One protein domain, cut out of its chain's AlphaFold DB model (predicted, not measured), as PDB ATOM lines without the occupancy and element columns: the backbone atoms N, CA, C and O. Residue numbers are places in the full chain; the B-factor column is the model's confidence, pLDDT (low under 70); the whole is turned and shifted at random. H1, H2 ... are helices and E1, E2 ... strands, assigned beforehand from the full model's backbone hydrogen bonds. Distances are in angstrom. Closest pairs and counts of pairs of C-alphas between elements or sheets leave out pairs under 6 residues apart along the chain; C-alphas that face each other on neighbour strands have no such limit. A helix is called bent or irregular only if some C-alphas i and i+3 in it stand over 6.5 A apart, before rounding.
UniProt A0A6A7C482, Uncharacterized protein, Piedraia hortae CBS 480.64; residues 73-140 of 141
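Overview. This is residues 73 to 140 of the 141 residues of an uncharacterized protein of Piedraia hortae CBS 480.64 (UniProt A0A6A7C482). Two helices, H3 and H4, run side by side in opposite directions as a helical hairpin; H2 packs on H3, and H1 turns off from H2 at a corner, with no contact to the hairpin. The short H5 folds back after H4 toward H2 and H1, completing a loose ring of helices with few contacts between them, while the short strand E1 forms a small loop at one end with residues 73 to 74, which pair with its residues 80 to 81. The printed part has 68 residues with one named strand and five named helices, in the order E1, H1, H2, H3, H4, H5, and its class is mostly helix. The whole is compact, with a radius of gyration of the C-alphas of 11.2 A, and its C-alphas span 32 by 22 by 19 A.

Arrangement. Start with the longest helix, H4, residues 122 to 134. It touches H3, residues 109 to 119, at a shallow tilt of 16 degrees, and the two run opposite ways as a helical hairpin; their closest C-alphas, those of Ala 117 and Gln 125, are 5.3 A apart. Go next to H2, residues 98 to 102, which touches H3, with the C-alphas of Leu 102 and Lys 112 closest at 5.8 A. H1, residues 86 to 95, and H2 touch only at the corner by their link, and only just, with 3 pairs of C-alphas within 8 A; the closest, those of Leu 93 and Lys 99, are 4.7 A apart. H1 is apart from both H3 and H4. H5, residues 136 to 139, is close to H4 but not clearly touching, with the C-alphas of Val 132 and Leu 138 closest at 7.4 A. It is also close to H2 but not clearly touching, with the C-alphas of Leu 102 and Leu 139 closest at 7.6 A, and it is near H1 and near H3. E1, residues 80 to 82, pairs with no named strand, but residues 73 to 74 pair antiparallel with residues 80 to 81 of E1. From Phe 82 of E1, the closest C-alpha of H1 is that of Phe 92, at 7.0 A, and the closest of H4 is that of Ala 124, at 7.2 A. On the backbone, every O i to N i+4 pair is within hydrogen-bond range in H2, H3 and H4; in H1 4 of 6 are, and H5 is too short for such a pair.

Along the chain. Find C-alpha 122 at (40.763, 40.422, 56.487); from there H4 runs 18.7 A to C-alpha 134 at (26.723, 28.828, 52.017). H3 is 15.5 A long, from Gln 109 to Gln 119, and H1 is 14.8 A, from Gly 86 to His 95. H1 is irregular: its C-alphas 87 and 90 are 7.2 A apart. Look for E1 from C-alpha 80 at (34.294, 51.830, 54.588), and for the last residue of H5 at C-alpha 139, (25.212, 36.250, 43.650). H2 runs from Ile 98 to Leu 102.

Size, cuts and confidence. The two C-alphas farthest apart are those of Gly 79 and Arg 107, at 32.3 A. The printed part has no cut, and no link is long: the link from H2 to H3, six residues, is short, and the other four are tight. The mean pLDDT of the printed part is 70.4, and 27 residues are under 70, namely residues 73 to 88, residue 96, residues 106 to 107 and residues 133 to 140.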
ATOM      1  N   GLU A  73      35.813  45.786  58.462       60.72
ATOM      2  CA  GLU A  73      36.501  46.928  57.847       60.72
ATOM      3  C   GLU A  73      37.033  46.571  56.452       60.72
ATOM      4  O   GLU A  73      37.539  45.464  56.241       60.72
ATOM      5  N   VAL A  74      36.911  47.496  55.494       61.00
ATOM      6  CA  VAL A  74      37.369  47.304  54.115       61.00
ATOM      7  C   VAL A  74      38.182  48.490  53.648       61.00
ATOM      8  O   VAL A  74      37.647  49.578  53.436       61.00
ATOM      9  N   SER A  75      39.477  48.252  53.427       53.66
ATOM     10  CA  SER A  75      40.314  49.153  52.642       53.66
ATOM     11  C   SER A  75      41.690  48.620  52.271       53.66
ATOM     12  O   SER A  75      42.253  47.741  52.925       53.66
ATOM     13  N   ALA A  76      42.249  49.255  51.241       51.28
ATOM     14  CA  ALA A  76      43.673  49.561  51.188       51.28
ATOM     15  C   ALA A  76      43.976  51.002  51.667       51.28
ATOM     16  O   ALA A  76      45.046  51.197  52.232       51.28
ATOM     17  N   GLU A  77      43.056  51.975  51.503       51.47
ATOM     18  CA  GLU A  77      43.320  53.406  51.797       51.47
ATOM     19  C   GLU A  77      42.183  54.233  52.467       51.47
ATOM     20  O   GLU A  77      42.450  55.361  52.871       51.47
ATOM     21  N   GLY A  78      40.936  53.754  52.636       55.62
ATOM     22  CA  GLY A  78      39.849  54.602  53.172       55.62
ATOM     23  C   GLY A  78      38.539  53.938  53.647       55.62
ATOM     24  O   GLY A  78      37.523  53.980  52.960       55.62
ATOM     25  N   GLY A  79      38.521  53.444  54.889       56.62
ATOM     26  CA  GLY A  79      37.445  53.710  55.864       56.62
ATOM     27  C   GLY A  79      36.042  53.084  55.739       56.62
ATOM     28  O   GLY A  79      35.261  53.254  56.678       56.62
ATOM     29  N   GLN A  80      35.661  52.375  54.672       63.31
ATOM     30  CA  GLN A  80      34.294  51.830  54.588       63.31
ATOM     31  C   GLN A  80      34.133  50.518  55.384       63.31
ATOM     32  O   GLN A  80      34.802  49.519  55.133       63.31
ATOM     33  N   THR A  81      33.194  50.500  56.337       65.38
ATOM     34  CA  THR A  81      32.862  49.313  57.144       65.38
ATOM     35  C   THR A  81      31.585  48.630  56.649       65.38
ATOM     36  O   THR A  81      30.593  49.271  56.296       65.38
ATOM     37  N   PHE A  82      31.593  47.299  56.628       69.25
ATOM     38  CA  PHE A  82      30.461  46.465  56.232       69.25
ATOM     39  C   PHE A  82      29.958  45.644  57.421       69.25
ATOM     40  O   PHE A  82      30.715  44.905  58.031       69.25
ATOM     41  N   ALA A  83      28.671  45.727  57.760       68.94
ATOM     42  CA  ALA A  83      28.122  45.093  58.968       68.94
ATOM     43  C   ALA A  83      27.743  43.599  58.822       68.94
ATOM     44  O   ALA A  83      27.002  43.077  59.651       68.94
ATOM     45  N   GLY A  84      28.144  42.915  57.742       66.94
ATOM     46  CA  GLY A  84      27.810  41.495  57.526       66.94
ATOM     47  C   GLY A  84      26.370  41.215  57.089       66.94
ATOM     48  O   GLY A  84      25.975  40.057  56.962       66.94
ATOM     49  N   GLN A  85      25.556  42.253  56.894       69.75
ATOM     50  CA  GLN A  85      24.128  42.114  56.616       69.75
ATOM     51  C   GLN A  85      23.865  42.004  55.111       69.75
ATOM     52  O   GLN A  85      24.173  42.930  54.360       69.75
ATOM     53  N   GLY A  86      23.201  40.924  54.681       65.62
ATOM     54  CA  GLY A  86      22.879  40.669  53.269       65.62
ATOM     55  C   GLY A  86      22.119  41.808  52.572       65.62
ATOM     56  O   GLY A  86      22.373  42.086  51.406       65.62
ATOM     57  N   ARG A  87      21.275  42.561  53.294       69.69
ATOM     58  CA  ARG A  87      20.592  43.761  52.760       69.69
ATOM     59  C   ARG A  87      21.543  44.876  52.299       69.69
ATOM     60  O   ARG A  87      21.208  45.618  51.385       69.69
ATOM     61  N   ASN A  88      22.731  44.970  52.898       68.88
ATOM     62  CA  ASN A  88      23.745  45.972  52.560       68.88
ATOM     63  C   ASN A  88      24.761  45.443  51.530       68.88
ATOM     64  O   ASN A  88      25.565  46.219  51.017       68.88
ATOM     65  N   LEU A  89      24.721  44.142  51.208       71.56
ATOM     66  CA  LEU A  89      25.639  43.494  50.270       71.56
ATOM     67  C   LEU A  89      25.632  44.146  48.871       71.56
ATOM     68  O   LEU A  89      26.719  44.406  48.362       71.56
ATOM     69  N   PRO A  90      24.486  44.506  48.249       71.00
ATOM     70  CA  PRO A  90      24.506  45.120  46.920       71.00
ATOM     71  C   PRO A  90      25.198  46.488  46.906       71.00
ATOM     72  O   PRO A  90      25.979  46.767  46.002       71.00
ATOM     73  N   ALA A  91      24.960  47.323  47.924       71.88
ATOM     74  CA  ALA A  91      25.601  48.633  48.062       71.88
ATOM     75  C   ALA A  91      27.109  48.508  48.340       71.88
ATOM     76  O   ALA A  91      27.917  49.257  47.794       71.88
ATOM     77  N   PHE A  92      27.493  47.513  49.138       73.44
ATOM     78  CA  PHE A  92      28.883  47.175  49.421       73.44
ATOM     79  C   PHE A  92      29.648  46.694  48.175       73.44
ATOM     80  O   PHE A  92      30.755  47.163  47.905       73.44
ATOM     81  N   LEU A  93      29.042  45.808  47.379       75.12
ATOM     82  CA  LEU A  93      29.620  45.330  46.120       75.12
ATOM     83  C   LEU A  93      29.679  46.444  45.062       75.12
ATOM     84  O   LEU A  93      30.646  46.497  44.305       75.12
ATOM     85  N   MET A  94      28.690  47.348  45.021       74.12
ATOM     86  CA  MET A  94      28.711  48.547  44.166       74.12
ATOM     87  C   MET A  94      29.883  49.468  44.511       74.12
ATOM     88  O   MET A  94      30.630  49.857  43.619       74.12
ATOM     89  N   HIS A  95      30.066  49.800  45.795       71.69
ATOM     90  CA  HIS A  95      31.101  50.741  46.230       71.69
ATOM     91  C   HIS A  95      32.510  50.291  45.812       71.69
ATOM     92  O   HIS A  95      33.293  51.082  45.298       71.69
ATOM     93  N   ASN A  96      32.800  48.997  45.957       68.56
ATOM     94  CA  ASN A  96      34.090  48.415  45.587       68.56
ATOM     95  C   ASN A  96      34.205  48.075  44.081       68.56
ATOM     96  O   ASN A  96      35.158  47.409  43.685       68.56
ATOM     97  N   ARG A  97      33.216  48.439  43.244       71.75
ATOM     98  CA  ARG A  97      33.052  48.014  41.829       71.75
ATOM     99  C   ARG A  97      33.036  46.496  41.589       71.75
ATOM    100  O   ARG A  97      32.973  46.029  40.455       71.75
ATOM    101  N   ILE A  98      32.998  45.704  42.660       73.75
ATOM    102  CA  ILE A  98      32.904  44.244  42.617       73.75
ATOM    103  C   ILE A  98      31.591  43.819  41.945       73.75
ATOM    104  O   ILE A  98      31.579  42.832  41.218       73.75
ATOM    105  N   LYS A  99      30.492  44.568  42.130       71.12
ATOM    106  CA  LYS A  99      29.194  44.238  41.520       71.12
ATOM    107  C   LYS A  99      29.260  44.220  39.990       71.12
ATOM    108  O   LYS A  99      28.822  43.247  39.397       71.12
ATOM    109  N   GLU A 100      29.848  45.241  39.368       71.56
ATOM    110  CA  GLU A 100      29.975  45.339  37.902       71.56
ATOM    111  C   GLU A 100      30.779  44.162  37.326       71.56
ATOM    112  O   GLU A 100      30.473  43.637  36.258       71.56
ATOM    113  N   PHE A 101      31.780  43.699  38.074       72.81
ATOM    114  CA  PHE A 101      32.577  42.533  37.720       72.81
ATOM    115  C   PHE A 101      31.832  41.198  37.944       72.81
ATOM    116  O   PHE A 101      31.930  40.294  37.112       72.81
ATOM    117  N   LEU A 102      31.043  41.067  39.016       73.88
ATOM    118  CA  LEU A 102      30.180  39.901  39.258       73.88
ATOM    119  C   LEU A 102      29.048  39.791  38.221       73.88
ATOM    120  O   LEU A 102      28.748  38.684  37.775       73.88
ATOM    121  N   ASP A 103      28.482  40.922  37.797       73.38
ATOM    122  CA  ASP A 103      27.440  41.028  36.764       73.38
ATOM    123  C   ASP A 103      27.995  40.836  35.328       73.38
ATOM    124  O   ASP A 103      27.223  40.721  34.378       73.38
ATOM    125  N   SER A 104      29.322  40.788  35.135       75.06
ATOM    126  CA  SER A 104      29.945  40.649  33.805       75.06
ATOM    127  C   SER A 104      29.641  39.302  33.124       75.06
ATOM    128  O   SER A 104      29.392  38.297  33.787       75.06
ATOM    129  N   GLU A 105      29.757  39.221  31.794       72.00
ATOM    130  CA  GLU A 105      29.528  37.976  31.028       72.00
ATOM    131  C   GLU A 105      30.605  36.881  31.224       72.00
ATOM    132  O   GLU A 105      30.612  35.867  30.520       72.00
ATOM    133  N   LEU A 106      31.523  37.040  32.189       67.81
ATOM    134  CA  LEU A 106      32.451  35.979  32.583       67.81
ATOM    135  C   LEU A 106      31.665  34.721  32.989       67.81
ATOM    136  O   LEU A 106      30.951  34.708  33.992       67.81
ATOM    137  N   ARG A 107      31.823  33.645  32.208       69.88
ATOM    138  CA  ARG A 107      31.102  32.373  32.405       69.88
ATOM    139  C   ARG A 107      31.441  31.671  33.718       69.88
ATOM    140  O   ARG A 107      30.651  30.859  34.188       69.88
ATOM    141  N   ASP A 108      32.618  31.938  34.274       79.31
ATOM    142  CA  ASP A 108      33.126  31.218  35.434       79.31
ATOM    143  C   ASP A 108      32.848  31.975  36.740       79.31
ATOM    144  O   ASP A 108      33.538  32.932  37.113       79.31
ATOM    145  N   GLN A 109      31.821  31.511  37.455       73.62
ATOM    146  CA  GLN A 109      31.434  32.059  38.750       73.62
ATOM    147  C   GLN A 109      32.526  31.855  39.821       73.62
ATOM    148  O   GLN A 109      32.602  32.652  40.754       73.62
ATOM    149  N   SER A 110      33.404  30.850  39.688       75.62
ATOM    150  CA  SER A 110      34.490  30.611  40.651       75.62
ATOM    151  C   SER A 110      35.551  31.708  40.567       75.62
ATOM    152  O   SER A 110      35.904  32.308  41.583       75.62
ATOM    153  N   ILE A 111      35.962  32.059  39.344       77.00
ATOM    154  CA  ILE A 111      36.906  33.148  39.060       77.00
ATOM    155  C   ILE A 111      36.313  34.483  39.522       77.00
ATOM    156  O   ILE A 111      36.997  35.275  40.176       77.00
ATOM    157  N   LYS A 112      35.016  34.697  39.257       78.81
ATOM    158  CA  LYS A 112      34.270  35.865  39.740       78.81
ATOM    159  C   LYS A 112      34.348  36.022  41.263       78.81
ATOM    160  O   LYS A 112      34.704  37.088  41.765       78.81
ATOM    161  N   CYS A 113      34.057  34.949  41.998       76.50
ATOM    162  CA  CYS A 113      34.072  34.950  43.460       76.50
ATOM    163  C   CYS A 113      35.491  35.074  44.035       76.50
ATOM    164  O   CYS A 113      35.679  35.776  45.026       76.50
ATOM    165  N   ALA A 114      36.492  34.450  43.410       77.94
ATOM    166  CA  ALA A 114      37.888  34.535  43.838       77.94
ATOM    167  C   ALA A 114      38.450  35.960  43.691       77.94
ATOM    168  O   ALA A 114      39.056  36.488  44.622       77.94
ATOM    169  N   TYR A 115      38.197  36.626  42.560       79.19
ATOM    170  CA  TYR A 115      38.597  38.023  42.374       79.19
ATOM    171  C   TYR A 115      37.854  38.956  43.339       79.19
ATOM    172  O   TYR A 115      38.491  39.788  43.980       79.19
ATOM    173  N   ALA A 116      36.539  38.777  43.515       78.12
ATOM    174  CA  ALA A 116      35.758  39.521  44.503       78.12
ATOM    175  C   ALA A 116      36.329  39.365  45.926       78.12
ATOM    176  O   ALA A 116      36.525  40.358  46.620       78.12
ATOM    177  N   ALA A 117      36.677  38.141  46.333       78.94
ATOM    178  CA  ALA A 117      37.322  37.875  47.617       78.94
ATOM    179  C   ALA A 117      38.713  38.525  47.735       78.94
ATOM    180  O   ALA A 117      39.079  38.940  48.829       78.94
ATOM    181  N   ASN A 118      39.474  38.647  46.643       79.88
ATOM    182  CA  ASN A 118      40.793  39.295  46.629       79.88
ATOM    183  C   ASN A 118      40.737  40.833  46.678       79.88
ATOM    184  O   ASN A 118      41.707  41.452  47.111       79.88
ATOM    185  N   GLN A 119      39.625  41.457  46.265       76.25
ATOM    186  CA  GLN A 119      39.398  42.897  46.475       76.25
ATOM    187  C   GLN A 119      39.070  43.229  47.939       76.25
ATOM    188  O   GLN A 119      39.258  44.357  48.390       76.25
ATOM    189  N   LEU A 120      38.586  42.244  48.697       77.00
ATOM    190  CA  LEU A 120      38.294  42.381  50.118       77.00
ATOM    191  C   LEU A 120      39.514  41.995  50.957       77.00
ATOM    192  O   LEU A 120      40.350  41.194  50.546       77.00
ATOM    193  N   ARG A 121      39.603  42.531  52.177       73.25
ATOM    194  CA  ARG A 121      40.672  42.184  53.124       73.25
ATOM    195  C   ARG A 121      40.124  41.696  54.456       73.25
ATOM    196  O   ARG A 121      39.021  42.055  54.871       73.25
ATOM    197  N   GLY A 122      40.922  40.848  55.102       75.75
ATOM    198  CA  GLY A 122      40.763  40.422  56.487       75.75
ATOM    199  C   GLY A 122      39.336  39.972  56.841       75.75
ATOM    200  O   GLY A 122      38.831  39.007  56.249       75.75
ATOM    201  N   PRO A 123      38.664  40.636  57.800       74.56
ATOM    202  CA  PRO A 123      37.340  40.223  58.241       74.56
ATOM    203  C   PRO A 123      36.293  40.180  57.105       74.56
ATOM    204  O   PRO A 123      35.504  39.236  57.048       74.56
ATOM    205  N   ALA A 124      36.294  41.143  56.173       73.25
ATOM    206  CA  ALA A 124      35.290  41.212  55.101       73.25
ATOM    207  C   ALA A 124      35.476  40.117  54.043       73.25
ATOM    208  O   ALA A 124      34.501  39.517  53.593       73.25
ATOM    209  N   GLN A 125      36.731  39.813  53.700       78.50
ATOM    210  CA  GLN A 125      37.082  38.686  52.836       78.50
ATOM    211  C   GLN A 125      36.597  37.364  53.445       78.50
ATOM    212  O   GLN A 125      35.923  36.579  52.780       78.50
ATOM    213  N   THR A 126      36.871  37.157  54.738       79.25
ATOM    214  CA  THR A 126      36.447  35.960  55.481       79.25
ATOM    215  C   THR A 126      34.924  35.802  55.483       79.25
ATOM    216  O   THR A 126      34.414  34.698  55.282       79.25
ATOM    217  N   TRP A 127      34.185  36.899  55.685       79.81
ATOM    218  CA  TRP A 127      32.722  36.892  55.612       79.81
ATOM    219  C   TRP A 127      32.219  36.574  54.200       79.81
ATOM    220  O   TRP A 127      31.312  35.755  54.056       79.81
ATOM    221  N   PHE A 128      32.811  37.175  53.162       78.56
ATOM    222  CA  PHE A 128      32.375  36.987  51.776       78.56
ATOM    223  C   PHE A 128      32.570  35.540  51.326       78.56
ATOM    224  O   PHE A 128      31.614  34.917  50.875       78.56
ATOM    225  N   VAL A 129      33.758  34.968  51.552       78.69
ATOM    226  CA  VAL A 129      34.050  33.558  51.246       78.69
ATOM    227  C   VAL A 129      33.047  32.630  51.937       78.69
ATOM    228  O   VAL A 129      32.387  31.840  51.267       78.69
ATOM    229  N   ARG A 130      32.846  32.781  53.256       79.00
ATOM    230  CA  ARG A 130      31.867  31.972  54.005       79.00
ATOM    231  C   ARG A 130      30.443  32.127  53.472       79.00
ATOM    232  O   ARG A 130      29.729  31.139  53.354       79.00
ATOM    233  N   THR A 131      30.026  33.350  53.158       74.44
ATOM    234  CA  THR A 131      28.654  33.635  52.717       74.44
ATOM    235  C   THR A 131      28.390  33.077  51.323       74.44
ATOM    236  O   THR A 131      27.342  32.483  51.101       74.44
ATOM    237  N   VAL A 132      29.348  33.191  50.401       72.81
ATOM    238  CA  VAL A 132      29.219  32.674  49.032       72.81
ATOM    239  C   VAL A 132      29.229  31.144  48.998       72.81
ATOM    240  O   VAL A 132      28.440  30.558  48.261       72.81
ATOM    241  N   SER A 133      30.037  30.487  49.839       66.31
ATOM    242  CA  SER A 133      30.015  29.023  49.974       66.31
ATOM    243  C   SER A 133      28.703  28.473  50.553       66.31
ATOM    244  O   SER A 133      28.368  27.325  50.284       66.31
ATOM    245  N   VAL A 134      27.968  29.262  51.347       64.00
ATOM    246  CA  VAL A 134      26.723  28.828  52.017       64.00
ATOM    247  C   VAL A 134      25.460  29.300  51.280       64.00
ATOM    248  O   VAL A 134      24.437  28.621  51.322       64.00
ATOM    249  N   GLN A 135      25.504  30.448  50.598       60.34
ATOM    250  CA  GLN A 135      24.365  31.057  49.899       60.34
ATOM    251  C   GLN A 135      24.774  31.604  48.517       60.34
ATOM    252  O   GLN A 135      24.757  32.819  48.300       60.34
ATOM    253  N   PRO A 136      25.097  30.732  47.538       60.22
ATOM    254  CA  PRO A 136      25.491  31.159  46.192       60.22
ATOM    255  C   PRO A 136      24.397  31.966  45.472       60.22
ATOM    256  O   PRO A 136      24.706  32.810  44.634       60.22
ATOM    257  N   ILE A 137      23.125  31.774  45.846       64.19
ATOM    258  CA  ILE A 137      21.976  32.503  45.288       64.19
ATOM    259  C   ILE A 137      22.027  34.019  45.546       64.19
ATOM    260  O   ILE A 137      21.454  34.784  44.779       64.19
ATOM    261  N   LEU A 138      22.766  34.491  46.561       59.19
ATOM    262  CA  LEU A 138      22.975  35.930  46.786       59.19
ATOM    263  C   LEU A 138      23.801  36.603  45.674       59.19
ATOM    264  O   LEU A 138      23.817  37.831  45.590       59.19
ATOM    265  N   LEU A 139      24.479  35.809  44.838       60.50
ATOM    266  CA  LEU A 139      25.212  36.250  43.650       60.50
ATOM    267  C   LEU A 139      24.503  35.890  42.333       60.50
ATOM    268  O   LEU A 139      25.061  36.134  41.265       60.50
ATOM    269  N   GLN A 140      23.322  35.270  42.393       57.03
ATOM    270  CA  GLN A 140      22.524  34.916  41.220       57.03
ATOM    271  C   GLN A 140      21.364  35.902  41.098       57.03
ATOM    272  O   GLN A 140      20.422  35.866  41.892       57.03
TER     273      GLN A 140